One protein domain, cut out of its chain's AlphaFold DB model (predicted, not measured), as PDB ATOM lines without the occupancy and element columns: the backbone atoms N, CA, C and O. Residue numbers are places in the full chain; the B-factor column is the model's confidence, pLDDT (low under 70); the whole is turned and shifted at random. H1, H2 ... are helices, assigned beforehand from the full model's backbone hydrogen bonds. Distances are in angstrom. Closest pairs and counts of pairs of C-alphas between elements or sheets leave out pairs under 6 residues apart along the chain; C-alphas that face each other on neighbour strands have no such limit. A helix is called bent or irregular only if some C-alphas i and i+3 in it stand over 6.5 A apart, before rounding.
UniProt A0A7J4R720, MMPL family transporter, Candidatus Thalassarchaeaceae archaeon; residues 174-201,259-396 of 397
ATOM      1  N   ASP A 174      12.000  18.887 -23.339       78.44
ATOM      2  CA  ASP A 174      12.986  19.228 -22.311       78.44
ATOM      3  C   ASP A 174      13.862  20.415 -22.742       78.44
ATOM      4  O   ASP A 174      13.928  21.431 -22.061       78.44
ATOM      5  N   SER A 175      14.394  20.395 -23.966       80.69
ATOM      6  CA  SER A 175      15.131  21.548 -24.505       80.69
ATOM      7  C   SER A 175      14.260  22.805 -24.608       80.69
ATOM      8  O   SER A 175      14.715  23.896 -24.276       80.69
ATOM      9  N   MET A 176      13.003  22.676 -25.046       79.19
ATOM     10  CA  MET A 176      12.081  23.817 -25.104       79.19
ATOM     11  C   MET A 176      11.706  24.305 -23.693       79.19
ATOM     12  O   MET A 176      11.325  25.464 -23.524       79.19
ATOM     13  N   GLN A 177      11.800  23.438 -22.681       82.38
ATOM     14  CA  GLN A 177      11.520  23.760 -21.286       82.38
ATOM     15  C   GLN A 177      12.611  24.637 -20.719       82.38
ATOM     16  O   GLN A 177      12.286  25.666 -20.130       82.38
ATOM     17  N   ASP A 178      13.861  24.241 -20.921       80.31
ATOM     18  CA  ASP A 178      15.028  24.999 -20.483       80.31
ATOM     19  C   ASP A 178      15.029  26.394 -21.122       80.31
ATOM     20  O   ASP A 178      15.081  27.399 -20.410       80.31
ATOM     21  N   ASP A 179      14.791  26.470 -22.438       81.88
ATOM     22  CA  ASP A 179      14.668  27.745 -23.155       81.88
ATOM     23  C   ASP A 179      13.550  28.627 -22.567       81.88
ATOM     24  O   ASP A 179      13.724  29.830 -22.357       81.88
ATOM     25  N   LEU A 180      12.375  28.049 -22.278       81.12
ATOM     26  CA  LEU A 180      11.286  28.809 -21.666       81.12
ATOM     27  C   LEU A 180      11.627  29.250 -20.235       81.12
ATOM     28  O   LEU A 180      11.253  30.361 -19.858       81.12
ATOM     29  N   GLN A 181      12.332  28.441 -19.441       80.00
ATOM     30  CA  GLN A 181      12.729  28.818 -18.079       80.00
ATOM     31  C   GLN A 181      13.680  30.016 -18.083       80.00
ATOM     32  O   GLN A 181      13.435  30.986 -17.356       80.00
ATOM     33  N   ASP A 182      14.681  30.006 -18.961       78.44
ATOM     34  CA  ASP A 182      15.619  31.121 -19.113       78.44
ATOM     35  C   ASP A 182      14.892  32.421 -19.496       78.44
ATOM     36  O   ASP A 182      15.194  33.509 -18.985       78.44
ATOM     37  N   THR A 183      13.842  32.325 -20.321       82.75
ATOM     38  CA  THR A 183      13.037  33.501 -20.686       82.75
ATOM     39  C   THR A 183      12.186  34.058 -19.544       82.75
ATOM     40  O   THR A 183      11.874  35.251 -19.571       82.75
ATOM     41  N   ILE A 184      11.828  33.271 -18.521       84.69
ATOM     42  CA  ILE A 184      11.010  33.756 -17.392       84.69
ATOM     43  C   ILE A 184      11.797  34.750 -16.543       84.69
ATOM     44  O   ILE A 184      11.272  35.812 -16.201       84.69
ATOM     45  N   LEU A 185      13.057  34.442 -16.226       86.62
ATOM     46  CA  LEU A 185      13.911  35.321 -15.417       86.62
ATOM     47  C   LEU A 185      14.174  36.646 -16.140       86.62
ATOM     48  O   LEU A 185      14.035  37.725 -15.551       86.62
ATOM     49  N   LEU A 186      14.450  36.577 -17.446       87.88
ATOM     50  CA  LEU A 186      14.516  37.761 -18.298       87.88
ATOM     51  C   LEU A 186      13.167  38.502 -18.339       87.88
ATOM     52  O   LEU A 186      13.132  39.732 -18.275       87.88
ATOM     53  N   GLY A 187      12.054  37.771 -18.385       88.94
ATOM     54  CA  GLY A 187      10.695  38.304 -18.328       88.94
ATOM     55  C   GLY A 187      10.432  39.131 -17.068       88.94
ATOM     56  O   GLY A 187       9.844  40.208 -17.169       88.94
ATOM     57  N   VAL A 188      10.925  38.700 -15.900       90.50
ATOM     58  CA  VAL A 188      10.832  39.457 -14.631       90.50
ATOM     59  C   VAL A 188      11.555  40.799 -14.739       90.50
ATOM     60  O   VAL A 188      10.999  41.828 -14.350       90.50
ATOM     61  N   LEU A 189      12.757  40.825 -15.323       91.75
ATOM     62  CA  LEU A 189      13.490  42.075 -15.555       91.75
ATOM     63  C   LEU A 189      12.771  42.992 -16.543       91.75
ATOM     64  O   LEU A 189      12.675  44.199 -16.309       91.75
ATOM     65  N   LEU A 190      12.260  42.438 -17.642       91.38
ATOM     66  CA  LEU A 190      11.516  43.213 -18.631       91.38
ATOM     67  C   LEU A 190      10.226  43.784 -18.030       91.38
ATOM     68  O   LEU A 190       9.938  44.957 -18.250       91.38
ATOM     69  N   CYS A 191       9.509  43.011 -17.212       92.56
ATOM     70  CA  CYS A 191       8.345  43.472 -16.456       92.56
ATOM     71  C   CYS A 191       8.709  44.625 -15.512       92.56
ATOM     72  O   CYS A 191       8.049  45.662 -15.487       92.56
ATOM     73  N   PHE A 192       9.820  44.501 -14.787       94.25
ATOM     74  CA  PHE A 192      10.301  45.579 -13.932       94.25
ATOM     75  C   PHE A 192      10.582  46.856 -14.742       94.25
ATOM     76  O   PHE A 192      10.197  47.953 -14.337       94.25
ATOM     77  N   LEU A 193      11.237  46.737 -15.901       94.19
ATOM     78  CA  LEU A 193      11.545  47.871 -16.778       94.19
ATOM     79  C   LEU A 193      10.282  48.522 -17.360       94.19
ATOM     80  O   LEU A 193      10.201  49.754 -17.417       94.19
ATOM     81  N   THR A 194       9.289  47.728 -17.770       93.31
ATOM     82  CA  THR A 194       8.015  48.253 -18.284       93.31
ATOM     83  C   THR A 194       7.214  48.941 -17.186       93.31
ATOM     84  O   THR A 194       6.655  50.009 -17.431       93.31
ATOM     85  N   LEU A 195       7.229  48.417 -15.962       94.19
ATOM     86  CA  LEU A 195       6.625  49.067 -14.798       94.19
ATOM     87  C   LEU A 195       7.361  50.349 -14.410       94.19
ATOM     88  O   LEU A 195       6.723  51.360 -14.127       94.19
ATOM     89  N   TRP A 196       8.695  50.357 -14.457       94.62
ATOM     90  CA  TRP A 196       9.486  51.568 -14.224       94.62
ATOM     91  C   TRP A 196       9.084  52.662 -15.221       94.62
ATOM     92  O   TRP A 196       8.854  53.814 -14.844       94.62
ATOM     93  N   TRP A 197       8.921  52.302 -16.494       92.31
ATOM     94  CA  TRP A 197       8.354  53.213 -17.482       92.31
ATOM     95  C   TRP A 197       6.914  53.623 -17.139       92.31
ATOM     96  O   TRP A 197       6.587  54.807 -17.241       92.31
ATOM     97  N   GLY A 198       6.054  52.672 -16.770       91.81
ATOM     98  CA  GLY A 198       4.627  52.878 -16.507       91.81
ATOM     99  C   GLY A 198       4.359  53.853 -15.361       91.81
ATOM    100  O   GLY A 198       3.579  54.786 -15.526       91.81
ATOM    101  N   PHE A 199       5.088  53.719 -14.252       92.00
ATOM    102  CA  PHE A 199       4.952  54.566 -13.061       92.00
ATOM    103  C   PHE A 199       5.585  55.963 -13.200       92.00
ATOM    104  O   PHE A 199       5.711  56.691 -12.213       92.00
ATOM    105  N   ARG A 200       6.022  56.368 -14.400       90.69
ATOM    106  CA  ARG A 200       6.574  57.713 -14.632       90.69
ATOM    107  C   ARG A 200       5.501  58.797 -14.484       90.69
ATOM    108  O   ARG A 200       4.352  58.610 -14.868       90.69
ATOM    109  N   ASP A 201       5.921  60.003 -14.110       84.00
ATOM    110  CA  ASP A 201       5.032  61.170 -14.123       84.00
ATOM    111  C   ASP A 201       4.472  61.465 -15.533       84.00
ATOM    112  O   ASP A 201       5.205  61.445 -16.539       84.00
ATOM    113  N   THR A 259      13.687  58.781  -9.659       87.50
ATOM    114  CA  THR A 259      14.023  57.646  -8.789       87.50
ATOM    115  C   THR A 259      12.802  56.986  -8.151       87.50
ATOM    116  O   THR A 259      12.873  55.813  -7.814       87.50
ATOM    117  N   THR A 260      11.679  57.696  -8.017       88.81
ATOM    118  CA  THR A 260      10.439  57.167  -7.419       88.81
ATOM    119  C   THR A 260       9.787  56.046  -8.240       88.81
ATOM    120  O   THR A 260       9.404  55.044  -7.639       88.81
ATOM    121  N   PRO A 261       9.701  56.128  -9.587       92.25
ATOM    122  CA  PRO A 261       9.095  55.058 -10.388       92.25
ATOM    123  C   PRO A 261       9.792  53.696 -10.235       92.25
ATOM    124  O   PRO A 261       9.135  52.663 -10.306       92.25
ATOM    125  N   PHE A 262      11.101  53.688  -9.947       94.00
ATOM    126  CA  PHE A 262      11.856  52.470  -9.630       94.00
ATOM    127  C   PHE A 262      11.308  51.753  -8.391       94.00
ATOM    128  O   PHE A 262      11.184  50.532  -8.372       94.00
ATOM    129  N   ILE A 263      10.956  52.520  -7.357       92.00
ATOM    130  CA  ILE A 263      10.430  51.985  -6.101       92.00
ATOM    131  C   ILE A 263       9.062  51.345  -6.354       92.00
ATOM    132  O   ILE A 263       8.843  50.209  -5.945       92.00
ATOM    133  N   TYR A 264       8.168  52.021  -7.087       93.00
ATOM    134  CA  TYR A 264       6.862  51.454  -7.448       93.00
ATOM    135  C   TYR A 264       6.985  50.201  -8.320       93.00
ATOM    136  O   TYR A 264       6.283  49.219  -8.068       93.00
ATOM    137  N   ALA A 265       7.915  50.183  -9.282       94.75
ATOM    138  CA  ALA A 265       8.209  48.990 -10.074       94.75
ATOM    139  C   ALA A 265       8.663  47.818  -9.189       94.75
ATOM    140  O   ALA A 265       8.170  46.700  -9.345       94.75
ATOM    141  N   GLY A 266       9.520  48.078  -8.196       93.94
ATOM    142  CA  GLY A 266       9.960  47.073  -7.227       93.94
ATOM    143  C   GLY A 266       8.847  46.553  -6.324       93.94
ATOM    144  O   GLY A 266       8.698  45.337  -6.197       93.94
ATOM    145  N   ILE A 267       8.021  47.436  -5.751       93.31
ATOM    146  CA  ILE A 267       6.851  47.036  -4.946       93.31
ATOM    147  C   ILE A 267       5.881  46.194  -5.780       93.31
ATOM    148  O   ILE A 267       5.280  45.265  -5.253       93.31
ATOM    149  N   THR A 268       5.736  46.504  -7.069       93.81
ATOM    150  CA  THR A 268       4.791  45.812  -7.953       93.81
ATOM    151  C   THR A 268       5.314  44.447  -8.403       93.81
ATOM    152  O   THR A 268       4.568  43.472  -8.416       93.81
ATOM    153  N   THR A 269       6.609  44.347  -8.715       93.88
ATOM    154  CA  THR A 269       7.228  43.106  -9.218       93.88
ATOM    155  C   THR A 269       7.477  42.085  -8.099       93.88
ATOM    156  O   THR A 269       7.344  40.881  -8.312       93.88
ATOM    157  N   THR A 270       7.812  42.543  -6.886       93.69
ATOM    158  CA  THR A 270       8.214  41.664  -5.769       93.69
ATOM    159  C   THR A 270       7.143  40.631  -5.374       93.69
ATOM    160  O   THR A 270       7.486  39.452  -5.272       93.69
ATOM    161  N   PRO A 271       5.855  40.993  -5.185       93.75
ATOM    162  CA  PRO A 271       4.800  40.026  -4.877       93.75
ATOM    163  C   PRO A 271       4.659  38.933  -5.939       93.75
ATOM    164  O   PRO A 271       4.448  37.775  -5.593       93.75
ATOM    165  N   ILE A 272       4.817  39.287  -7.217       92.62
ATOM    166  CA  ILE A 272       4.707  38.339  -8.333       92.62
ATOM    167  C   ILE A 272       5.882  37.378  -8.356       92.62
ATOM    168  O   ILE A 272       5.688  36.178  -8.507       92.62
ATOM    169  N   PHE A 273       7.091  37.881  -8.117       92.06
ATOM    170  CA  PHE A 273       8.264  37.025  -8.000       92.06
ATOM    171  C   PHE A 273       8.116  36.002  -6.858       92.06
ATOM    172  O   PHE A 273       8.363  34.813  -7.050       92.06
ATOM    173  N   ILE A 274       7.628  36.438  -5.689       94.00
ATOM    174  CA  ILE A 274       7.339  35.548  -4.550       94.00
ATOM    175  C   ILE A 274       6.261  34.520  -4.912       94.00
ATOM    176  O   ILE A 274       6.378  33.344  -4.573       94.00
ATOM    177  N   MET A 275       5.223  34.948  -5.620       94.50
ATOM    178  CA  MET A 275       4.154  34.070  -6.069       94.50
ATOM    179  C   MET A 275       4.650  32.994  -7.052       94.50
ATOM    180  O   MET A 275       4.239  31.842  -6.918       94.50
ATOM    181  N   ILE A 276       5.564  33.317  -7.978       92.00
ATOM    182  CA  ILE A 276       6.172  32.330  -8.891       92.00
ATOM    183  C   ILE A 276       6.944  31.272  -8.090       92.00
ATOM    184  O   ILE A 276       6.802  30.078  -8.352       92.00
ATOM    185  N   ILE A 277       7.690  31.692  -7.060       92.62
ATOM    186  CA  ILE A 277       8.382  30.769  -6.144       92.62
ATOM    187  C   ILE A 277       7.377  29.849  -5.437       92.62
ATOM    188  O   ILE A 277       7.587  28.639  -5.375       92.62
ATOM    189  N   TRP A 278       6.269  30.394  -4.924       94.81
ATOM    190  CA  TRP A 278       5.219  29.589  -4.289       94.81
ATOM    191  C   TRP A 278       4.568  28.601  -5.251       94.81
ATOM    192  O   TRP A 278       4.286  27.470  -4.858       94.81
ATOM    193  N   LEU A 279       4.342  29.004  -6.503       92.69
ATOM    194  CA  LEU A 279       3.770  28.133  -7.519       92.69
ATOM    195  C   LEU A 279       4.686  26.935  -7.785       92.69
ATOM    196  O   LEU A 279       4.215  25.802  -7.717       92.69
ATOM    197  N   TYR A 280       5.982  27.160  -8.021       90.88
ATOM    198  CA  TYR A 280       6.932  26.062  -8.225       90.88
ATOM    199  C   TYR A 280       7.083  25.173  -6.990       90.88
ATOM    200  O   TYR A 280       7.115  23.952  -7.125       90.88
ATOM    201  N   ALA A 281       7.080  25.755  -5.789       92.88
ATOM    202  CA  ALA A 281       7.097  24.975  -4.556       92.88
ATOM    203  C   ALA A 281       5.860  24.066  -4.425       92.88
ATOM    204  O   ALA A 281       5.978  22.935  -3.964       92.88
ATOM    205  N   LEU A 282       4.673  24.526  -4.841       91.38
ATOM    206  CA  LEU A 282       3.459  23.699  -4.831       91.38
ATOM    207  C   LEU A 282       3.454  22.628  -5.924       91.38
ATOM    208  O   LEU A 282       2.946  21.534  -5.682       91.38
ATOM    209  N   VAL A 283       3.996  22.931  -7.106       89.12
ATOM    210  CA  VAL A 283       4.178  21.950  -8.189       89.12
ATOM    211  C   VAL A 283       5.001  20.765  -7.675       89.12
ATOM    212  O   VAL A 283       4.531  19.629  -7.747       89.12
ATOM    213  N   ASP A 284       6.154  21.050  -7.066       87.06
ATOM    214  CA  ASP A 284       7.044  20.041  -6.481       87.06
ATOM    215  C   ASP A 284       6.386  19.299  -5.304       87.06
ATOM    216  O   ASP A 284       6.363  18.068  -5.265       87.06
ATOM    217  N   LEU A 285       5.730  20.024  -4.387       89.06
ATOM    218  CA  LEU A 285       5.046  19.432  -3.229       89.06
ATOM    219  C   LEU A 285       3.934  18.446  -3.623       89.06
ATOM    220  O   LEU A 285       3.693  17.465  -2.918       89.06
ATOM    221  N   PHE A 286       3.237  18.698  -4.731       84.38
ATOM    222  CA  PHE A 286       2.213  17.797  -5.257       84.38
ATOM    223  C   PHE A 286       2.783  16.635  -6.086       84.38
ATOM    224  O   PHE A 286       2.009  15.820  -6.591       84.38
ATOM    225  N   GLY A 287       4.110  16.528  -6.198       80.19
ATOM    226  CA  GLY A 287       4.796  15.457  -6.918       80.19
ATOM    227  C   GLY A 287       4.733  15.607  -8.436       80.19
ATOM    228  O   GLY A 287       4.901  14.619  -9.153       80.19
ATOM    229  N   TYR A 288       4.463  16.815  -8.941       79.81
ATOM    230  CA  TYR A 288       4.567  17.101 -10.367       79.81
ATOM    231  C   TYR A 288       5.997  17.542 -10.683       79.81
ATOM    232  O   TYR A 288       6.534  18.432 -10.033       79.81
ATOM    233  N   GLY A 289       6.601  16.942 -11.707       71.69
ATOM    234  CA  GLY A 289       7.884  17.408 -12.230       71.69
ATOM    235  C   GLY A 289       7.746  18.732 -12.982       71.69
ATOM    236  O   GLY A 289       6.671  19.048 -13.511       71.69
ATOM    237  N   LEU A 290       8.850  19.480 -13.068       75.00
ATOM    238  CA  LEU A 290       8.956  20.588 -14.010       75.00
ATOM    239  C   LEU A 290       8.814  20.036 -15.429       75.00
ATOM    240  O   LEU A 290       9.476  19.079 -15.809       75.00
ATOM    241  N   ASN A 291       7.877  20.607 -16.173       75.62
ATOM    242  CA  ASN A 291       7.616  20.270 -17.558       75.62
ATOM    243  C   ASN A 291       7.240  21.538 -18.336       75.62
ATOM    244  O   ASN A 291       7.018  22.614 -17.770       75.62
ATOM    245  N   MET A 292       7.067  21.397 -19.647       77.44
ATOM    246  CA  MET A 292       6.616  22.487 -20.512       77.44
ATOM    247  C   MET A 292       5.354  23.203 -20.043       77.44
ATOM    248  O   MET A 292       5.225  24.414 -20.227       77.44
ATOM    249  N   VAL A 293       4.424  22.478 -19.421       80.06
ATOM    250  CA  VAL A 293       3.182  23.049 -18.896       80.06
ATOM    251  C   VAL A 293       3.491  23.958 -17.722       80.06
ATOM    252  O   VAL A 293       3.106  25.122 -17.738       80.06
ATOM    253  N   THR A 294       4.210  23.460 -16.718       82.81
ATOM    254  CA  THR A 294       4.482  24.218 -15.488       82.81
ATOM    255  C   THR A 294       5.341  25.450 -15.762       82.81
ATOM    256  O   THR A 294       5.108  26.500 -15.164       82.81
ATOM    257  N   VAL A 295       6.281  25.359 -16.707       83.25
ATOM    258  CA  VAL A 295       7.088  26.507 -17.145       83.25
ATOM    259  C   VAL A 295       6.234  27.529 -17.896       83.25
ATOM    260  O   VAL A 295       6.261  28.712 -17.564       83.25
ATOM    261  N   SER A 296       5.395  27.084 -18.836       83.44
ATOM    262  CA  SER A 296       4.477  27.987 -19.547       83.44
ATOM    263  C   SER A 296       3.535  28.719 -18.589       83.44
ATOM    264  O   SER A 296       3.261  29.904 -18.771       83.44
ATOM    265  N   ILE A 297       3.062  28.039 -17.541       86.88
ATOM    266  CA  ILE A 297       2.215  28.660 -16.518       86.88
ATOM    267  C   ILE A 297       2.989  29.733 -15.772       86.88
ATOM    268  O   ILE A 297       2.463  30.826 -15.637       86.88
ATOM    269  N   ALA A 298       4.226  29.484 -15.341       84.44
ATOM    270  CA  ALA A 298       5.035  30.500 -14.672       84.44
ATOM    271  C   ALA A 298       5.277  31.749 -15.545       84.44
ATOM    272  O   ALA A 298       5.201  32.869 -15.038       84.44
ATOM    273  N   ALA A 299       5.468  31.586 -16.859       85.50
ATOM    274  CA  ALA A 299       5.534  32.713 -17.792       85.50
ATOM    275  C   ALA A 299       4.201  33.488 -17.872       85.50
ATOM    276  O   ALA A 299       4.190  34.719 -17.830       85.50
ATOM    277  N   ILE A 300       3.063  32.785 -17.928       86.75
ATOM    278  CA  ILE A 300       1.724  33.401 -17.906       86.75
ATOM    279  C   ILE A 300       1.459  34.102 -16.564       86.75
ATOM    280  O   ILE A 300       0.884  35.191 -16.554       86.75
ATOM    281  N   SER A 301       1.917  33.526 -15.447       85.75
ATOM    282  CA  SER A 301       1.805  34.087 -14.094       85.75
ATOM    283  C   SER A 301       2.404  35.477 -14.004       85.75
ATOM    284  O   SER A 301       1.862  36.330 -13.308       85.75
ATOM    285  N   LEU A 302       3.507  35.718 -14.708       86.94
ATOM    286  CA  LEU A 302       4.137  37.027 -14.734       86.94
ATOM    287  C   LEU A 302       3.225  38.084 -15.367       86.94
ATOM    288  O   LEU A 302       3.157  39.195 -14.855       86.94
ATOM    289  N   GLY A 303       2.508  37.742 -16.440       84.56
ATOM    290  CA  GLY A 303       1.558  38.647 -17.088       84.56
ATOM    291  C   GLY A 303       0.263  38.803 -16.292       84.56
ATOM    292  O   GLY A 303      -0.083  39.896 -15.871       84.56
ATOM    293  N   VAL A 304      -0.438  37.701 -16.030       87.06
ATOM    294  CA  VAL A 304      -1.757  37.748 -15.374       87.06
ATOM    295  C   VAL A 304      -1.642  38.126 -13.897       87.06
ATOM    296  O   VAL A 304      -2.486  38.832 -13.353       87.06
ATOM    297  N   GLY A 305      -0.596  37.659 -13.216       86.75
ATOM    298  CA  GLY A 305      -0.398  37.944 -11.802       86.75
ATOM    299  C   GLY A 305      -0.111  39.417 -11.544       86.75
ATOM    300  O   GLY A 305      -0.682  39.988 -10.610       86.75
ATOM    301  N   VAL A 306       0.746  40.042 -12.364       91.12
ATOM    302  CA  VAL A 306       1.167  41.433 -12.144       91.12
ATOM    303  C   VAL A 306       0.013  42.418 -12.253       91.12
ATOM    304  O   VAL A 306      -0.002  43.394 -11.502       91.12
ATOM    305  N   ASP A 307      -0.997  42.122 -13.072       91.38
ATOM    306  CA  ASP A 307      -2.183  42.963 -13.240       91.38
ATOM    307  C   ASP A 307      -2.896  43.236 -11.906       91.38
ATOM    308  O   ASP A 307      -3.248  44.385 -11.617       91.38
ATOM    309  N   TYR A 308      -3.027  42.231 -11.028       92.19
ATOM    310  CA  TYR A 308      -3.649  42.426  -9.711       92.19
ATOM    311  C   TYR A 308      -2.872  43.425  -8.845       92.19
ATOM    312  O   TYR A 308      -3.469  44.250  -8.150       92.19
ATOM    313  N   VAL A 309      -1.537  43.371  -8.890       93.44
ATOM    314  CA  VAL A 309      -0.686  44.290  -8.125       93.44
ATOM    315  C   VAL A 309      -0.697  45.680  -8.756       93.44
ATOM    316  O   VAL A 309      -0.782  46.664  -8.027       93.44
ATOM    317  N   ILE A 310      -0.684  45.787 -10.087       93.50
ATOM    318  CA  ILE A 310      -0.767  47.071 -10.798       93.50
ATOM    319  C   ILE A 310      -2.057  47.799 -10.426       93.50
ATOM    320  O   ILE A 310      -1.998  48.952 -10.003       93.50
ATOM    321  N   HIS A 311      -3.212  47.132 -10.516       92.06
ATOM    322  CA  HIS A 311      -4.499  47.733 -10.156       92.06
ATOM    323  C   HIS A 311      -4.529  48.220  -8.705       92.06
ATOM    324  O   HIS A 311      -5.069  49.289  -8.410       92.06
ATOM    325  N   LEU A 312      -3.923  47.452  -7.799       92.44
ATOM    326  CA  LEU A 312      -3.805  47.818  -6.397       92.44
ATOM    327  C   LEU A 312      -2.933  49.063  -6.200       92.44
ATOM    328  O   LEU A 312      -3.337  49.997  -5.502       92.44
ATOM    329  N   ILE A 313      -1.742  49.079  -6.803       92.19
ATOM    330  CA  ILE A 313      -0.775  50.170  -6.658       92.19
ATOM    331  C   ILE A 313      -1.281  51.446  -7.326       92.19
ATOM    332  O   ILE A 313      -1.156  52.513  -6.729       92.19
ATOM    333  N   GLU A 314      -1.893  51.363  -8.506       91.69
ATOM    334  CA  GLU A 314      -2.501  52.528  -9.155       91.69
ATOM    335  C   GLU A 314      -3.628  53.106  -8.310       91.69
ATOM    336  O   GLU A 314      -3.636  54.310  -8.058       91.69
ATOM    337  N   ARG A 315      -4.507  52.268  -7.741       91.62
ATOM    338  CA  ARG A 315      -5.543  52.788  -6.846       91.62
ATOM    339  C   ARG A 315      -4.952  53.480  -5.623       91.62
ATOM    340  O   ARG A 315      -5.417  54.544  -5.231       91.62
ATOM    341  N   TYR A 316      -3.922  52.892  -5.018       91.06
ATOM    342  CA  TYR A 316      -3.213  53.535  -3.916       91.06
ATOM    343  C   TYR A 316      -2.637  54.899  -4.335       91.06
ATOM    344  O   TYR A 316      -2.770  55.870  -3.592       91.06
ATOM    345  N   ARG A 317      -2.027  54.991  -5.524       90.19
ATOM    346  CA  ARG A 317      -1.453  56.239  -6.049       90.19
ATOM    347  C   ARG A 317      -2.517  57.307  -6.295       90.19
ATOM    348  O   ARG A 317      -2.304  58.436  -5.866       90.19
ATOM    349  N   GLU A 318      -3.651  56.953  -6.897       90.12
ATOM    350  CA  GLU A 318      -4.786  57.867  -7.098       90.12
ATOM    351  C   GLU A 318      -5.227  58.511  -5.775       90.12
ATOM    352  O   GLU A 318      -5.373  59.727  -5.678       90.12
ATOM    353  N   GLU A 319      -5.362  57.710  -4.719       91.06
ATOM    354  CA  GLU A 319      -5.796  58.184  -3.401       91.06
ATOM    355  C   GLU A 319      -4.761  59.120  -2.743       91.06
ATOM    356  O   GLU A 319      -5.128  60.088  -2.076       91.06
ATOM    357  N   ILE A 320      -3.464  58.855  -2.941       89.62
ATOM    358  CA  ILE A 320      -2.380  59.738  -2.485       89.62
ATOM    359  C   ILE A 320      -2.381  61.057  -3.266       89.62
ATOM    360  O   ILE A 320      -2.179  62.119  -2.675       89.62
ATOM    361  N   GLU A 321      -2.617  61.009  -4.577       88.88
ATOM    362  CA  GLU A 321      -2.703  62.197  -5.435       88.88
ATOM    363  C   GLU A 321      -3.928  63.065  -5.100       88.88
ATOM    364  O   GLU A 321      -3.846  64.293  -5.172       88.88
ATOM    365  N   GLU A 322      -5.023  62.457  -4.631       90.31
ATOM    366  CA  GLU A 322      -6.187  63.152  -4.056       90.31
ATOM    367  C   GLU A 322      -5.910  63.790  -2.677       90.31
ATOM    368  O   GLU A 322      -6.759  64.502  -2.137       90.31
ATOM    369  N   GLY A 323      -4.720  63.577  -2.106       88.94
ATOM    370  CA  GLY A 323      -4.286  64.183  -0.847       88.94
ATOM    371  C   GLY A 323      -4.714  63.423   0.409       88.94
ATOM    372  O   GLY A 323      -4.635  63.981   1.507       88.94
ATOM    373  N   LYS A 324      -5.160  62.168   0.277       88.56
ATOM    374  CA  LYS A 324      -5.522  61.335   1.432       88.56
ATOM    375  C   LYS A 324      -4.285  60.867   2.182       88.56
ATOM    376  O   LYS A 324      -3.171  60.808   1.655       88.56
ATOM    377  N   SER A 325      -4.481  60.543   3.457       87.94
ATOM    378  CA  SER A 325      -3.395  59.989   4.265       87.94
ATOM    379  C   SER A 325      -3.033  58.587   3.774       87.94
ATOM    380  O   SER A 325      -3.894  57.841   3.321       87.94
ATOM    381  N   GLN A 326      -1.778  58.168   3.923       81.88
ATOM    382  CA  GLN A 326      -1.372  56.853   3.423       81.88
ATOM    383  C   GLN A 326      -2.151  55.684   4.030       81.88
ATOM    384  O   GLN A 326      -2.433  54.706   3.341       81.88
ATOM    385  N   LEU A 327      -2.493  55.779   5.317       84.19
ATOM    386  CA  LEU A 327      -3.265  54.746   6.002       84.19
ATOM    387  C   LEU A 327      -4.679  54.637   5.414       84.19
ATOM    388  O   LEU A 327      -5.206  53.538   5.267       84.19
ATOM    389  N   GLU A 328      -5.261  55.773   5.036       84.50
ATOM    390  CA  GLU A 328      -6.546  55.848   4.346       84.50
ATOM    391  C   GLU A 328      -6.447  55.286   2.921       84.50
ATOM    392  O   GLU A 328      -7.263  54.447   2.545       84.50
ATOM    393  N   SER A 329      -5.398  55.631   2.168       86.12
ATOM    394  CA  SER A 329      -5.162  55.096   0.818       86.12
ATOM    395  C   SER A 329      -4.992  53.571   0.812       86.12
ATOM    396  O   SER A 329      -5.538  52.887  -0.053       86.12
ATOM    397  N   VAL A 330      -4.286  53.006   1.800       85.12
ATOM    398  CA  VAL A 330      -4.161  51.543   1.962       85.12
ATOM    399  C   VAL A 330      -5.491  50.910   2.398       85.12
ATOM    400  O   VAL A 330      -5.825  49.813   1.954       85.12
ATOM    401  N   ALA A 331      -6.286  51.590   3.229       84.19
ATOM    402  CA  ALA A 331      -7.601  51.092   3.635       84.19
ATOM    403  C   ALA A 331      -8.589  51.019   2.457       84.19
ATOM    404  O   ALA A 331      -9.348  50.053   2.358       84.19
ATOM    405  N   VAL A 332      -8.554  51.987   1.534       82.06
ATOM    406  CA  VAL A 332      -9.409  51.990   0.332       82.06
ATOM    407  C   VAL A 332      -9.078  50.828  -0.603       82.06
ATOM    408  O   VAL A 332      -9.993  50.200  -1.143       82.06
ATOM    409  N   VAL A 333      -7.796  50.479  -0.726       79.88
ATOM    410  CA  VAL A 333      -7.353  49.274  -1.441       79.88
ATOM    411  C   VAL A 333      -8.014  48.011  -0.876       79.88
ATOM    412  O   VAL A 333      -8.484  47.179  -1.648       79.88
ATOM    413  N   GLY A 334      -8.117  47.886   0.451       77.44
ATOM    414  CA  GLY A 334      -8.809  46.770   1.112       77.44
ATOM    415  C   GLY A 334     -10.344  46.828   1.048       77.44
ATOM    416  O   GLY A 334     -11.005  45.886   1.475       77.44
ATOM    417  N   GLY A 335     -10.915  47.925   0.541       82.56
ATOM    418  CA  GLY A 335     -12.354  48.145   0.421       82.56
ATOM    419  C   GLY A 335     -12.912  47.720  -0.939       82.56
ATOM    420  O   GLY A 335     -12.859  46.553  -1.328       82.56
ATOM    421  N   ALA A 336     -13.488  48.676  -1.674       80.19
ATOM    422  CA  ALA A 336     -14.169  48.409  -2.943       80.19
ATOM    423  C   ALA A 336     -13.233  47.838  -4.024       80.19
ATOM    424  O   ALA A 336     -13.632  46.944  -4.769       80.19
ATOM    425  N   SER A 337     -11.986  48.313  -4.088       85.19
ATOM    426  CA  SER A 337     -10.999  47.822  -5.057       85.19
ATOM    427  C   SER A 337     -10.578  46.384  -4.767       85.19
ATOM    428  O   SER A 337     -10.535  45.574  -5.688       85.19
ATOM    429  N   GLY A 338     -10.364  46.028  -3.498       87.94
ATOM    430  CA  GLY A 338     -10.094  44.648  -3.093       87.94
ATOM    431  C   GLY A 338     -11.249  43.705  -3.431       87.94
ATOM    432  O   GLY A 338     -11.019  42.610  -3.943       87.94
ATOM    433  N   LEU A 339     -12.499  44.146  -3.244       90.44
ATOM    434  CA  LEU A 339     -13.676  43.360  -3.628       90.44
ATOM    435  C   LEU A 339     -13.759  43.139  -5.149       90.44
ATOM    436  O   LEU A 339     -14.098  42.040  -5.588       90.44
ATOM    437  N   ALA A 340     -13.425  44.155  -5.951       92.06
ATOM    438  CA  ALA A 340     -13.372  44.032  -7.407       92.06
ATOM    439  C   ALA A 340     -12.272  43.055  -7.862       92.06
ATOM    440  O   ALA A 340     -12.536  42.189  -8.698       92.06
ATOM    441  N   LEU A 341     -11.074  43.137  -7.267       92.81
ATOM    442  CA  LEU A 341      -9.966  42.213  -7.543       92.81
ATOM    443  C   LEU A 341     -10.322  40.772  -7.162       92.81
ATOM    444  O   LEU A 341     -10.081  39.856  -7.945       92.81
ATOM    445  N   PHE A 342     -10.958  40.574  -6.004       94.50
ATOM    446  CA  PHE A 342     -11.456  39.263  -5.587       94.50
ATOM    447  C   PHE A 342     -12.488  38.708  -6.577       94.50
ATOM    448  O   PHE A 342     -12.417  37.539  -6.949       94.50
ATOM    449  N   GLY A 343     -13.428  39.544  -7.034       95.00
ATOM    450  CA  GLY A 343     -14.418  39.159  -8.040       95.00
ATOM    451  C   GLY A 343     -13.780  38.710  -9.356       95.00
ATOM    452  O   GLY A 343     -14.149  37.658  -9.874       95.00
ATOM    453  N   SER A 344     -12.788  39.462  -9.847       94.25
ATOM    454  CA  SER A 344     -12.024  39.109 -11.053       94.25
ATOM    455  C   SER A 344     -11.276  37.785 -10.881       94.25
ATOM    456  O   SER A 344     -11.419  36.878 -11.698       94.25
ATOM    457  N   ALA A 345     -10.543  37.629  -9.777       95.38
ATOM    458  CA  ALA A 345      -9.810  36.402  -9.484       95.38
ATOM    459  C   ALA A 345     -10.745  35.186  -9.375       95.38
ATOM    460  O   ALA A 345     -10.415  34.102  -9.851       95.38
ATOM    461  N   LEU A 346     -11.938  35.353  -8.797       96.94
ATOM    462  CA  LEU A 346     -12.923  34.278  -8.713       96.94
ATOM    463  C   LEU A 346     -13.451  33.868 -10.097       96.94
ATOM    464  O   LEU A 346     -13.621  32.671 -10.345       96.94
ATOM    465  N   SER A 347     -13.692  34.825 -11.001       96.44
ATOM    466  CA  SER A 347     -14.093  34.502 -12.376       96.44
ATOM    467  C   SER A 347     -12.985  33.792 -13.154       96.44
ATOM    468  O   SER A 347     -13.270  32.796 -13.824       96.44
ATOM    469  N   ASP A 348     -11.733  34.234 -13.012       95.19
ATOM    470  CA  ASP A 348     -10.582  33.616 -13.681       95.19
ATOM    471  C   ASP A 348     -10.348  32.194 -13.154       95.19
ATOM    472  O   ASP A 348     -10.224  31.241 -13.929       95.19
ATOM    473  N   PHE A 349     -10.389  32.021 -11.827       96.94
ATOM    474  CA  PHE A 349     -10.316  30.718 -11.167       96.94
ATOM    475  C   PHE A 349     -11.393  29.760 -11.687       96.94
ATOM    476  O   PHE A 349     -11.088  28.624 -12.054       96.94
ATOM    477  N   ALA A 350     -12.650  30.212 -11.759       97.69
ATOM    478  CA  ALA A 350     -13.744  29.395 -12.271       97.69
ATOM    479  C   ALA A 350     -13.514  28.985 -13.737       97.69
ATOM    480  O   ALA A 350     -13.736  27.823 -14.084       97.69
ATOM    481  N   GLY A 351     -13.016  29.898 -14.578       96.56
ATOM    482  CA  GLY A 351     -12.661  29.606 -15.969       96.56
ATOM    483  C   GLY A 351     -11.587  28.521 -16.092       96.56
ATOM    484  O   GLY A 351     -11.768  27.545 -16.824       96.56
ATOM    485  N   PHE A 352     -10.503  28.626 -15.322       95.69
ATOM    486  CA  PHE A 352      -9.440  27.616 -15.322       95.69
ATOM    487  C   PHE A 352      -9.884  26.271 -14.729       95.69
ATOM    488  O   PHE A 352      -9.475  25.219 -15.226       95.69
ATOM    489  N   MET A 353     -10.795  26.271 -13.751       97.31
ATOM    490  CA  MET A 353     -11.393  25.039 -13.219       97.31
ATOM    491  C   MET A 353     -12.295  24.319 -14.235       97.31
ATOM    492  O   MET A 353     -12.447  23.100 -14.164       97.31
ATOM    493  N   VAL A 354     -12.862  25.021 -15.223       97.56
ATOM    494  CA  VAL A 354     -13.531  24.360 -16.361       97.56
ATOM    495  C   VAL A 354     -12.507  23.635 -17.236       97.56
ATOM    496  O   VAL A 354     -12.730  22.483 -17.606       97.56
ATOM    497  N   ILE A 355     -11.362  24.265 -17.519       95.06
ATOM    498  CA  ILE A 355     -10.273  23.648 -18.297       95.06
ATOM    499  C   ILE A 355      -9.699  22.429 -17.557       95.06
ATOM    500  O   ILE A 355      -9.422  21.402 -18.183       95.06
ATOM    501  N   ASN A 356      -9.603  22.501 -16.225       94.50
ATOM    502  CA  ASN A 356      -9.151  21.392 -15.386       94.50
ATOM    503  C   ASN A 356      -9.973  20.100 -15.584       94.50
ATOM    504  O   ASN A 356      -9.424  19.006 -15.477       94.50
ATOM    505  N   GLN A 357     -11.254  20.198 -15.950       95.31
ATOM    506  CA  GLN A 357     -12.118  19.035 -16.200       95.31
ATOM    507  C   GLN A 357     -11.862  18.337 -17.551       95.31
ATOM    508  O   GLN A 357     -12.571  17.393 -17.911       95.31
ATOM    509  N   SER A 358     -10.870  18.783 -18.326       92.94
ATOM    510  CA  SER A 358     -10.503  18.145 -19.590       92.94
ATOM    511  C   SER A 358     -10.048  16.692 -19.397       92.94
ATOM    512  O   SER A 358      -9.290  16.374 -18.487       92.94
ATOM    513  N   LYS A 359     -10.452  15.803 -20.316       85.81
ATOM    514  CA  LYS A 359      -9.988  14.400 -20.350       85.81
ATOM    515  C   LYS A 359      -8.522  14.265 -20.766       85.81
ATOM    516  O   LYS A 359      -7.917  13.220 -20.553       85.81
ATOM    517  N   MET A 360      -7.971  15.290 -21.408       79.00
ATOM    518  CA  MET A 360      -6.572  15.310 -21.807       79.00
ATOM    519  C   MET A 360      -5.740  15.814 -20.628       79.00
ATOM    520  O   MET A 360      -5.878  16.975 -20.240       79.00
ATOM    521  N   GLY A 361      -4.871  14.952 -20.084       78.25
ATOM    522  CA  GLY A 361      -4.092  15.236 -18.869       78.25
ATOM    523  C   GLY A 361      -3.346  16.571 -18.922       78.25
ATOM    524  O   GLY A 361      -3.410  17.340 -17.972       78.25
ATOM    525  N   PHE A 362      -2.766  16.904 -20.080       78.56
ATOM    526  CA  PHE A 362      -2.123  18.195 -20.338       78.56
ATOM    527  C   PHE A 362      -3.013  19.398 -19.972       78.56
ATOM    528  O   PHE A 362      -2.614  20.248 -19.181       78.56
ATOM    529  N   PHE A 363      -4.238  19.460 -20.507       85.69
ATOM    530  CA  PHE A 363      -5.157  20.570 -20.240       85.69
ATOM    531  C   PHE A 363      -5.707  20.528 -18.815       85.69
ATOM    532  O   PHE A 363      -5.897  21.579 -18.208       85.69
ATOM    533  N   SER A 364      -5.919  19.331 -18.263       88.56
ATOM    534  CA  SER A 364      -6.372  19.182 -16.881       88.56
ATOM    535  C   SER A 364      -5.373  19.799 -15.894       88.56
ATOM    536  O   SER A 364      -5.732  20.673 -15.098       88.56
ATOM    537  N   THR A 365      -4.099  19.414 -15.999       86.88
ATOM    538  CA  THR A 365      -3.011  19.936 -15.163       86.88
ATOM    539  C   THR A 365      -2.763  21.422 -15.418       86.88
ATOM    540  O   THR A 365      -2.579  22.177 -14.465       86.88
ATOM    541  N   PHE A 366      -2.845  21.868 -16.678       88.44
ATOM    542  CA  PHE A 366      -2.755  23.288 -17.019       88.44
ATOM    543  C   PHE A 366      -3.828  24.122 -16.304       88.44
ATOM    544  O   PHE A 366      -3.509  25.093 -15.621       88.44
ATOM    545  N   GLY A 367      -5.093  23.700 -16.390       92.88
ATOM    546  CA  GLY A 367      -6.199  24.372 -15.707       92.88
ATOM    547  C   GLY A 367      -6.030  24.403 -14.185       92.88
ATOM    548  O   GLY A 367      -6.273  25.435 -13.568       92.88
ATOM    549  N   LEU A 368      -5.555  23.310 -13.575       92.75
ATOM    550  CA  LEU A 368      -5.330  23.249 -12.125       92.75
ATOM    551  C   LEU A 368      -4.319  24.298 -11.657       92.75
ATOM    552  O   LEU A 368      -4.591  25.073 -10.740       92.75
ATOM    553  N   PHE A 369      -3.144  24.316 -12.282       92.62
ATOM    554  CA  PHE A 369      -2.053  25.181 -11.850       92.62
ATOM    555  C   PHE A 369      -2.305  26.648 -12.191       92.62
ATOM    556  O   PHE A 369      -1.957  27.503 -11.380       92.62
ATOM    557  N   CYS A 370      -2.990  26.957 -13.295       93.94
ATOM    558  CA  CYS A 370      -3.476  28.316 -13.542       93.94
ATOM    559  C   CYS A 370      -4.502  28.760 -12.486       93.94
ATOM    560  O   CYS A 370      -4.448  29.891 -12.016       93.94
ATOM    561  N   ALA A 371      -5.409  27.884 -12.049       95.31
ATOM    562  CA  ALA A 371      -6.358  28.223 -10.989       95.31
ATOM    563  C   ALA A 371      -5.643  28.515  -9.650       95.31
ATOM    564  O   ALA A 371      -5.929  29.516  -8.990       95.31
ATOM    565  N   ILE A 372      -4.656  27.690  -9.279       95.12
ATOM    566  CA  ILE A 372      -3.805  27.916  -8.096       95.12
ATOM    567  C   ILE A 372      -3.035  29.235  -8.226       95.12
ATOM    568  O   ILE A 372      -3.036  30.042  -7.298       95.12
ATOM    569  N   MET A 373      -2.423  29.471  -9.386       95.06
ATOM    570  CA  MET A 373      -1.710  30.698  -9.729       95.06
ATOM    571  C   MET A 373      -2.573  31.941  -9.473       95.06
ATOM    572  O   MET A 373      -2.120  32.851  -8.785       95.06
ATOM    573  N   ILE A 374      -3.822  31.977  -9.946       96.25
ATOM    574  CA  ILE A 374      -4.729  33.117  -9.720       96.25
ATOM    575  C   ILE A 374      -4.929  33.395  -8.223       96.25
ATOM    576  O   ILE A 374      -4.812  34.540  -7.782       96.25
ATOM    577  N   ILE A 375      -5.178  32.352  -7.425       96.06
ATOM    578  CA  ILE A 375      -5.361  32.497  -5.975       96.06
ATOM    579  C   ILE A 375      -4.080  33.027  -5.320       96.06
ATOM    580  O   ILE A 375      -4.143  33.951  -4.507       96.06
ATOM    581  N   LEU A 376      -2.917  32.481  -5.680       95.94
ATOM    582  CA  LEU A 376      -1.636  32.940  -5.142       95.94
ATOM    583  C   LEU A 376      -1.335  34.392  -5.533       95.94
ATOM    584  O   LEU A 376      -0.882  35.152  -4.680       95.94
ATOM    585  N   SER A 377      -1.626  34.801  -6.770       94.88
ATOM    586  CA  SER A 377      -1.477  36.192  -7.226       94.88
ATOM    587  C   SER A 377      -2.379  37.148  -6.451       94.88
ATOM    588  O   SER A 377      -1.951  38.238  -6.060       94.88
ATOM    589  N   LEU A 378      -3.618  36.740  -6.170       94.94
ATOM    590  CA  LEU A 378      -4.532  37.527  -5.349       94.94
ATOM    591  C   LEU A 378      -4.005  37.670  -3.913       94.94
ATOM    592  O   LEU A 378      -3.999  38.771  -3.368       94.94
ATOM    593  N   ILE A 379      -3.520  36.584  -3.308       94.56
ATOM    594  CA  ILE A 379      -2.938  36.606  -1.957       94.56
ATOM    595  C   ILE A 379      -1.687  37.495  -1.928       94.56
ATOM    596  O   ILE A 379      -1.548  38.347  -1.049       94.56
ATOM    597  N   ALA A 380      -0.788  37.328  -2.898       94.12
ATOM    598  CA  ALA A 380       0.432  38.115  -3.001       94.12
ATOM    599  C   ALA A 380       0.118  39.606  -3.180       94.12
ATOM    600  O   ALA A 380       0.683  40.441  -2.473       94.12
ATOM    601  N   SER A 381      -0.829  39.954  -4.053       92.50
ATOM    602  CA  SER A 381      -1.232  41.347  -4.246       92.50
ATOM    603  C   SER A 381      -1.900  41.927  -2.997       92.50
ATOM    604  O   SER A 381      -1.452  42.957  -2.511       92.50
ATOM    605  N   MET A 382      -2.892  41.257  -2.411       91.56
ATOM    606  CA  MET A 382      -3.670  41.794  -1.284       91.56
ATOM    607  C   MET A 382      -2.910  41.830   0.049       91.56
ATOM    608  O   MET A 382      -3.277  42.608   0.928       91.56
ATOM    609  N   ILE A 383      -1.870  41.009   0.225       92.06
ATOM    610  CA  ILE A 383      -1.102  40.945   1.479       92.06
ATOM    611  C   ILE A 383       0.271  41.596   1.320       92.06
ATOM    612  O   ILE A 383       0.622  42.499   2.082       92.06
ATOM    613  N   ILE A 384       1.064  41.150   0.342       93.31
ATOM    614  CA  ILE A 384       2.470  41.555   0.229       93.31
ATOM    615  C   ILE A 384       2.570  42.997  -0.268       93.31
ATOM    616  O   ILE A 384       3.342  43.772   0.298       93.31
ATOM    617  N   ALA A 385       1.784  43.396  -1.274       91.81
ATOM    618  CA  ALA A 385       1.906  44.745  -1.830       91.81
ATOM    619  C   ALA A 385       1.562  45.849  -0.800       91.81
ATOM    620  O   ALA A 385       2.405  46.728  -0.592       91.81
ATOM    621  N   PRO A 386       0.435  45.794  -0.055       90.25
ATOM    622  CA  PRO A 386       0.170  46.738   1.033       90.25
ATOM    623  C   PRO A 386       1.224  46.718   2.144       90.25
ATOM    624  O   PRO A 386       1.575  47.775   2.674       90.25
ATOM    625  N   ALA A 387       1.759  45.542   2.495       90.94
ATOM    626  CA  ALA A 387       2.813  45.433   3.504       90.94
ATOM    627  C   ALA A 387       4.097  46.159   3.067       90.94
ATOM    628  O   ALA A 387       4.672  46.915   3.855       90.94
ATOM    629  N   LEU A 388       4.509  45.995   1.806       91.50
ATOM    630  CA  LEU A 388       5.669  46.685   1.232       91.50
ATOM    631  C   LEU A 388       5.471  48.207   1.195       91.50
ATOM    632  O   LEU A 388       6.376  48.948   1.585       91.50
ATOM    633  N   ILE A 389       4.280  48.673   0.801       89.12
ATOM    634  CA  ILE A 389       3.921  50.101   0.850       89.12
ATOM    635  C   ILE A 389       4.059  50.637   2.284       89.12
ATOM    636  O   ILE A 389       4.711  51.659   2.511       89.12
ATOM    637  N   GLY A 390       3.499  49.927   3.270       85.94
ATOM    638  CA  GLY A 390       3.551  50.332   4.677       85.94
ATOM    639  C   GLY A 390       4.972  50.386   5.255       85.94
ATOM    640  O   GLY A 390       5.290  51.288   6.039       85.94
ATOM    641  N   MET A 391       5.850  49.459   4.861       85.38
ATOM    642  CA  MET A 391       7.253  49.431   5.300       85.38
ATOM    643  C   MET A 391       8.063  50.620   4.772       85.38
ATOM    644  O   MET A 391       8.833  51.223   5.526       85.38
ATOM    645  N   LEU A 392       7.873  50.980   3.501       80.50
ATOM    646  CA  LEU A 392       8.569  52.113   2.885       80.50
ATOM    647  C   LEU A 392       8.176  53.449   3.516       80.50
ATOM    648  O   LEU A 392       8.996  54.360   3.595       80.50
ATOM    649  N   HIS A 393       6.956  53.567   4.034       70.25
ATOM    650  CA  HIS A 393       6.555  54.794   4.710       70.25
ATOM    651  C   HIS A 393       7.198  54.976   6.081       70.25
ATOM    652  O   HIS A 393       7.648  56.073   6.416       70.25
ATOM    653  N   ARG A 394       7.277  53.897   6.870       60.25
ATOM    654  CA  ARG A 394       7.892  53.926   8.208       60.25
ATOM    655  C   ARG A 394       9.361  54.338   8.199       60.25
ATOM    656  O   ARG A 394       9.870  54.711   9.243       60.25
ATOM    657  N   THR A 395      10.037  54.235   7.060       54.06
ATOM    658  CA  THR A 395      11.437  54.651   6.892       54.06
ATOM    659  C   THR A 395      11.588  56.107   6.437       54.06
ATOM    660  O   THR A 395      12.691  56.641   6.490       54.06
ATOM    661  N   THR A 396      10.501  56.759   6.007       49.88
ATOM    662  CA  THR A 396      10.492  58.167   5.560       49.88
ATOM    663  C   THR A 396       9.986  59.176   6.599       49.88
ATOM    664  O   THR A 396      10.202  60.371   6.400       49.88
TER     665      THR A 396
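AT A GLANCE: This is residues 174 to 201 and 259 to 396 of the 397 residues of the protein "MMPL family transporter" of Candidatus Thalassarchaeaceae archaeon (UniProt A0A7J4R720). Two long helices, H3 and H5, form the core of an elongated up-and-down bundle, with H2b and H4b on opposite sides of them, each running against the one before. H1 packs on H3, and the short arms H2a and H4a lie at one end. The all-helix printed part has 166 residues, with five named helices, H1 to H5 in order, and no named strand. It is compact, with a radius of gyration of the C-alphas of 16.9 A and spans of 53 by 30 by 25 A.

HOW THE PARTS SIT: Start at H5, residues 361 to 394; it touches the hub H3, residues 292 to 321, the same way at a shallow tilt of 32 degrees, closest at C-alphas 309 and 381, 4.9 A. H4b, residues 336 to 356, forms a hairpin with H5, closest at C-alphas 356 and 364, 3.9 A. H2b, residues 271 to 285, touches H5 at a steep tilt of 40 degrees, opposite ways, with residues 369 to 385 of H5 alone, closest at C-alphas 271 and 380, 5.1 A. H1, residues 174 to 198, touches residues 292 to 302 of H3 alone, closest at C-alphas 177 and 292, 5.1 A. Every O i to N i+4 pair is within hydrogen-bond range in H2b, H4b and the arms H2a, residues 260 to 268, and H4a, residues 326 to 333; not in H1, 19 of 21, H3, 21 of 26, or H5, 29 of 30.

IN THESE COORDINATES: Find C-alpha 174 at (12.986, 19.228, -22.311), where H1 begins its 35.2 A; H3 spans 43.5 A. H5 runs 48.7 A to C-alpha 394 at (7.892, 53.926, 8.208). By hydrogen bonds H2 and H4 were each assigned as one helix, but both are bent: C-alphas 268 and 271 are 6.6 A apart, 333 and 336 7.0 A.

THE WHOLE: Residues 202 to 258 are not printed; C-alphas 201 and 259 stand 11.0 A apart across the cut. Of the links printed whole, none is long. Residues 394 to 396 have pLDDT under 70.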